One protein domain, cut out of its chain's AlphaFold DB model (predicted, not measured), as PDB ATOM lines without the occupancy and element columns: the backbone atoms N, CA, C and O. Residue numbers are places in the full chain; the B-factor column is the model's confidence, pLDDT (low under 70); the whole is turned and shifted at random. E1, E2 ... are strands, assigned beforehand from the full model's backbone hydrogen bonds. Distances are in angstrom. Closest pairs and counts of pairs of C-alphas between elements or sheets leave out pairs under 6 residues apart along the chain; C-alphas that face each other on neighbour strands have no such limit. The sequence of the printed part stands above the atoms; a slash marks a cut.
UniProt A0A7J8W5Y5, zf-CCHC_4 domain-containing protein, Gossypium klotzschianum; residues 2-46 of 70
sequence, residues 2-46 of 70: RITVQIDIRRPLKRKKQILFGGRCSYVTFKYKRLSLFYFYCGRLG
ATOM      1  N   ARG A   2      12.415  44.884  31.330       82.88
ATOM      2  CA  ARG A   2      12.216  45.380  32.700       82.88
ATOM      3  C   ARG A   2      11.576  44.264  33.512       82.88
ATOM      4  O   ARG A   2      10.508  43.794  33.147       82.88
ATOM      5  N   ILE A   3      12.242  43.851  34.583       83.88
ATOM      6  CA  ILE A   3      11.765  42.798  35.480       83.88
ATOM      7  C   ILE A   3      11.564  43.430  36.856       83.88
ATOM      8  O   ILE A   3      12.386  44.241  37.287       83.88
ATOM      9  N   THR A   4      10.463  43.086  37.518       86.88
ATOM     10  CA  THR A   4      10.184  43.508  38.893       86.88
ATOM     11  C   THR A   4      10.378  42.303  39.798       86.88
ATOM     12  O   THR A   4       9.749  41.274  39.588       86.88
ATOM     13  N   VAL A   5      11.276  42.424  40.768       82.75
ATOM     14  CA  VAL A   5      11.626  41.361  41.718       82.75
ATOM     15  C   VAL A   5      11.801  41.967  43.106       82.75
ATOM     16  O   VAL A   5      12.180  43.135  43.225       82.75
ATOM     17  N   GLN A   6      11.563  41.175  44.152       83.56
ATOM     18  CA  GLN A   6      12.077  41.496  45.481       83.56
ATOM     19  C   GLN A   6      13.578  41.217  45.514       83.56
ATOM     20  O   GLN A   6      14.037  40.163  45.077       83.56
ATOM     21  N   ILE A   7      14.344  42.175  46.024       80.38
ATOM     22  CA  ILE A   7      15.795  42.069  46.158       80.38
ATOM     23  C   ILE A   7      16.152  42.443  47.590       80.38
ATOM     24  O   ILE A   7      15.680  43.458  48.103       80.38
ATOM     25  N   ASP A   8      17.000  41.632  48.222       79.19
ATOM     26  CA  ASP A   8      17.596  41.974  49.508       79.19
ATOM     27  C   ASP A   8      18.630  43.090  49.313       79.19
ATOM     28  O   ASP A   8      19.758  42.867  48.874       79.19
ATOM     29  N   ILE A   9      18.220  44.308  49.647       73.31
ATOM     30  CA  ILE A   9      19.025  45.524  49.528       73.31
ATOM     31  C   ILE A   9      20.190  45.615  50.524       73.31
ATOM     32  O   ILE A   9      21.021  46.517  50.419       73.31
ATOM     33  N   ARG A  10      20.252  44.710  51.509       71.69
ATOM     34  CA  ARG A  10      21.366  44.641  52.466       71.69
ATOM     35  C   ARG A  10      22.591  43.962  51.857       71.69
ATOM     36  O   ARG A  10      23.688  44.078  52.405       71.69
ATOM     37  N   ARG A  11      22.412  43.255  50.739       71.38
ATOM     38  CA  ARG A  11      23.474  42.555  50.017       71.38
ATOM     39  C   ARG A  11      23.947  43.365  48.807       71.38
ATOM     40  O   ARG A  11      23.163  44.112  48.222       71.38
ATOM     41  N   PRO A  12      25.205  43.162  48.385       72.44
ATOM     42  CA  PRO A  12      25.710  43.654  47.114       72.44
ATOM     43  C   PRO A  12      24.779  43.378  45.932       72.44
ATOM     44  O   PRO A  12      24.417  42.233  45.658       72.44
ATOM     45  N   LEU A  13      24.417  44.432  45.202       81.06
ATOM     46  CA  LEU A  13      23.644  44.314  43.970       81.06
ATOM     47  C   LEU A  13      24.540  43.921  42.796       81.06
ATOM     48  O   LEU A  13      25.602  44.503  42.576       81.06
ATOM     49  N   LYS A  14      24.080  42.962  41.988       82.06
ATOM     50  CA  LYS A  14      24.831  42.489  40.823       82.06
ATOM     51  C   LYS A  14      24.832  43.552  39.719       82.06
ATOM     52  O   LYS A  14      23.771  44.043  39.337       82.06
ATOM     53  N   ARG A  15      26.000  43.913  39.178       81.00
ATOM     54  CA  ARG A  15      26.117  44.950  38.130       81.00
ATOM     55  C   ARG A  15      25.930  44.393  36.726       81.00
ATOM     56  O   ARG A  15      25.264  45.019  35.907       81.00
ATOM     57  N   LYS A  16      26.496  43.219  36.457       86.81
ATOM     58  CA  LYS A  16      26.369  42.514  35.182       86.81
ATOM     59  C   LYS A  16      26.122  41.030  35.405       86.81
ATOM     60  O   LYS A  16      26.501  40.481  36.436       86.81
ATOM     61  N   LYS A  17      25.492  40.368  34.444       88.31
ATOM     62  CA  LYS A  17      25.345  38.910  34.424       88.31
ATOM     63  C   LYS A  17      25.527  38.417  33.002       88.31
ATOM     64  O   LYS A  17      25.024  39.035  32.069       88.31
ATOM     65  N   GLN A  18      26.236  37.306  32.853       92.62
ATOM     66  CA  GLN A  18      26.263  36.582  31.595       92.62
ATOM     67  C   GLN A  18      24.938  35.839  31.427       92.62
ATOM     68  O   GLN A  18      24.491  35.126  32.330       92.62
ATOM     69  N   ILE A  19      24.295  36.040  30.287       91.50
ATOM     70  CA  ILE A  19      23.073  35.348  29.897       91.50
ATOM     71  C   ILE A  19      23.321  34.587  28.601       91.50
ATOM     72  O   ILE A  19      24.113  35.019  27.762       91.50
ATOM     73  N   LEU A  20      22.634  33.460  28.447       94.50
ATOM     74  CA  LEU A  20      22.538  32.756  27.179       94.50
ATOM     75  C   LEU A  20      21.286  33.264  26.466       94.50
ATOM     76  O   LEU A  20      20.179  33.115  26.979       94.50
ATOM     77  N   PHE A  21      21.460  33.884  25.305       88.75
ATOM     78  CA  PHE A  21      20.359  34.368  24.482       88.75
ATOM     79  C   PHE A  21      20.585  33.929  23.036       88.75
ATOM     80  O   PHE A  21      21.621  34.234  22.449       88.75
ATOM     81  N   GLY A  22      19.644  33.163  22.477       90.75
ATOM     82  CA  GLY A  22      19.745  32.656  21.101       90.75
ATOM     83  C   GLY A  22      21.015  31.836  20.832       90.75
ATOM     84  O   GLY A  22      21.639  32.000  19.791       90.75
ATOM     85  N   GLY A  23      21.457  31.023  21.799       94.06
ATOM     86  CA  GLY A  23      22.677  30.211  21.679       94.06
ATOM     87  C   GLY A  23      23.992  30.983  21.845       94.06
ATOM     88  O   GLY A  23      25.058  30.376  21.801       94.06
ATOM     89  N   ARG A  24      23.949  32.302  22.075       93.56
ATOM     90  CA  ARG A  24      25.137  33.125  22.336       93.56
ATOM     91  C   ARG A  24      25.181  33.594  23.783       93.56
ATOM     92  O   ARG A  24      24.185  34.045  24.346       93.56
ATOM     93  N   CYS A  25      26.367  33.514  24.373       93.44
ATOM     94  CA  CYS A  25      26.648  34.099  25.674       93.44
ATOM     95  C   CYS A  25      26.888  35.603  25.530       93.44
ATOM     96  O   CYS A  25      27.673  36.041  24.692       93.44
ATOM     97  N   SER A  26      26.220  36.413  26.345       91.31
ATOM     98  CA  SER A  26      26.402  37.866  26.352       91.31
ATOM     99  C   SER A  26      26.286  38.419  27.762       91.31
ATOM    100  O   SER A  26      25.475  37.953  28.562       91.31
ATOM    101  N   TYR A  27      27.096  39.426  28.079       92.12
ATOM    102  CA  TYR A  27      26.989  40.143  29.344       92.12
ATOM    103  C   TYR A  27      25.923  41.229  29.240       92.12
ATOM    104  O   TYR A  27      25.974  42.075  28.351       92.12
ATOM    105  N   VAL A  28      24.983  41.231  30.182       89.25
ATOM    106  CA  VAL A  28      24.004  42.310  30.338       89.25
ATOM    107  C   VAL A  28      24.272  43.081  31.616       89.25
ATOM    108  O   VAL A  28      24.565  42.488  32.653       89.25
ATOM    109  N   THR A  29      24.149  44.403  31.542       88.62
ATOM    110  CA  THR A  29      24.302  45.308  32.685       88.62
ATOM    111  C   THR A  29      22.937  45.628  33.282       88.62
ATOM    112  O   THR A  29      21.997  45.971  32.562       88.62
ATOM    113  N   PHE A  30      22.823  45.551  34.604       84.00
ATOM    114  CA  PHE A  30      21.598  45.871  35.327       84.00
ATOM    115  C   PHE A  30      21.534  47.357  35.678       84.00
ATOM    116  O   PHE A  30      22.488  47.938  36.197       84.00
ATOM    117  N   LYS A  31      20.371  47.964  35.430       82.31
ATOM    118  CA  LYS A  31      20.004  49.289  35.940       82.31
ATOM    119  C   LYS A  31      18.842  49.121  36.911       82.31
ATOM    120  O   LYS A  31      17.795  48.598  36.537       82.31
ATOM    121  N   TYR A  32      19.028  49.570  38.144       81.19
ATOM    122  CA  TYR A  32      18.026  49.470  39.202       81.19
ATOM    123  C   TYR A  32      17.243  50.783  39.322       81.19
ATOM    124  O   TYR A  32      17.817  51.864  39.209       81.19
ATOM    125  N   LYS A  33      15.928  50.705  39.555       74.12
ATOM    126  CA  LYS A  33      15.045  51.875  39.707       74.12
ATOM    127  C   LYS A  33      14.585  51.984  41.167       74.12
ATOM    128  O   LYS A  33      14.205  50.972  41.742       74.12
ATOM    129  N   ARG A  34      14.538  53.204  41.723       70.69
ATOM    130  CA  ARG A  34      14.001  53.525  43.071       70.69
ATOM    131  C   ARG A  34      14.762  52.921  44.269       70.69
ATOM    132  O   ARG A  34      14.156  52.695  45.308       70.69
ATOM    133  N   LEU A  35      16.074  52.704  44.167       67.62
ATOM    134  CA  LEU A  35      16.910  52.461  45.353       67.62
ATOM    135  C   LEU A  35      17.222  53.822  46.004       67.62
ATOM    136  O   LEU A  35      18.092  54.549  45.534       67.62
ATOM    137  N   SER A  36      16.457  54.220  47.018       55.31
ATOM    138  CA  SER A  36      16.645  55.478  47.759       55.31
ATOM    139  C   SER A  36      18.002  55.501  48.479       55.31
ATOM    140  O   SER A  36      18.220  54.637  49.310       55.31
ATOM    141  N   LEU A  37      18.891  56.469  48.206       54.47
ATOM    142  CA  LEU A  37      20.229  56.581  48.834       54.47
ATOM    143  C   LEU A  37      21.067  55.283  48.739       54.47
ATOM    144  O   LEU A  37      21.555  54.736  49.727       54.47
ATOM    145  N   PHE A  38      21.243  54.772  47.517       53.38
ATOM    146  CA  PHE A  38      22.232  53.730  47.235       53.38
ATOM    147  C   PHE A  38      23.616  54.365  47.067       53.38
ATOM    148  O   PHE A  38      23.896  55.010  46.055       53.38
ATOM    149  N   TYR A  39      24.490  54.187  48.056       52.94
ATOM    150  CA  TYR A  39      25.871  54.647  47.963       52.94
ATOM    151  C   TYR A  39      26.674  53.614  47.155       52.94
ATOM    152  O   TYR A  39      27.068  52.568  47.671       52.94
ATOM    153  N   PHE A  40      26.901  53.897  45.867       49.66
ATOM    154  CA  PHE A  40      27.624  53.012  44.936       49.66
ATOM    155  C   PHE A  40      29.023  52.615  45.419       49.66
ATOM    156  O   PHE A  40      29.537  51.591  44.987       49.66
ATOM    157  N   TYR A  41      29.619  53.406  46.316       45.25
ATOM    158  CA  TYR A  41      30.914  53.097  46.904       45.25
ATOM    159  C   TYR A  41      30.825  51.887  47.849       45.25
ATOM    160  O   TYR A  41      31.542  50.928  47.647       45.25
ATOM    161  N   CYS A  42      29.912  51.830  48.822       50.38
ATOM    162  CA  CYS A  42      29.842  50.692  49.757       50.38
ATOM    163  C   CYS A  42      28.825  49.604  49.363       50.38
ATOM    164  O   CYS A  42      28.808  48.534  49.973       50.38
ATOM    165  N   GLY A  43      27.957  49.900  48.387       53.41
ATOM    166  CA  GLY A  43      26.880  49.054  47.868       53.41
ATOM    167  C   GLY A  43      25.974  48.419  48.929       53.41
ATOM    168  O   GLY A  43      25.415  47.340  48.732       53.41
ATOM    169  N   ARG A  44      25.816  49.133  50.047       52.06
ATOM    170  CA  ARG A  44      24.835  48.882  51.101       52.06
ATOM    171  C   ARG A  44      23.851  50.046  51.140       52.06
ATOM    172  O   ARG A  44      24.244  51.204  51.004       52.06
ATOM    173  N   LEU A  45      22.576  49.736  51.346       53.34
ATOM    174  CA  LEU A  45      21.522  50.724  51.577       53.34
ATOM    175  C   LEU A  45      21.425  51.086  53.063       53.34
ATOM    176  O   LEU A  45      21.483  50.200  53.912       53.34
ATOM    177  N   GLY A  46      21.255  52.379  53.369       48.31
ATOM    178  CA  GLY A  46      20.965  52.851  54.732       48.31
ATOM    179  C   GLY A  46      22.121  53.487  55.513       48.31
ATOM    180  O   GLY A  46      22.023  53.579  56.731       48.31
TER     181      GLY A  46
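AT A GLANCE: This is residues 2 to 46 of the 70 residues of the protein "zf-CCHC_4 domain-containing protein" of Gossypium klotzschianum (UniProt A0A7J8W5Y5). The model has little regular structure: one two-stranded hairpin, E1 and E2, makes one end of an elongated shape, and two long stretches with no named element, residues 2 to 15 and 30 to 46, make the rest. The turn end of the hairpin, residues 20 to 25, sticks out free. The printed part has 45 residues, no named helix and two antiparallel strands in the order E1, E2; the class is all strand, with 12 residues in named elements. It is loose, with a radius of gyration of the C-alphas of 12.8 A, and spans 40 by 21 by 14 A.

IN THESE COORDINATES: After residues 2 to 15, E1 is residues 16 to 21, 14.7 A long, from C-alpha 16 at (26.369, 42.514, 35.182). E2 is residues 24 to 29, 16.0 A long, to C-alpha 29 at (24.302, 45.308, 32.685).

HOW THE PARTS SIT: E1 and E2 form a hairpin with a tight link, antiparallel at 149 degrees. C-alphas 18 and 27 face each other at 4.3 A. N 19 and O 26, 2.8 A, and N 28 and O 17, 2.9 A, are within hydrogen-bond range.

THE WHOLE: The C-alphas farthest apart, of Gly 23 and Gly 46, are 40.1 A apart. The printed part has no cut. Residues 35 to 46 have pLDDT under 70; the mean of the printed part is 75.9.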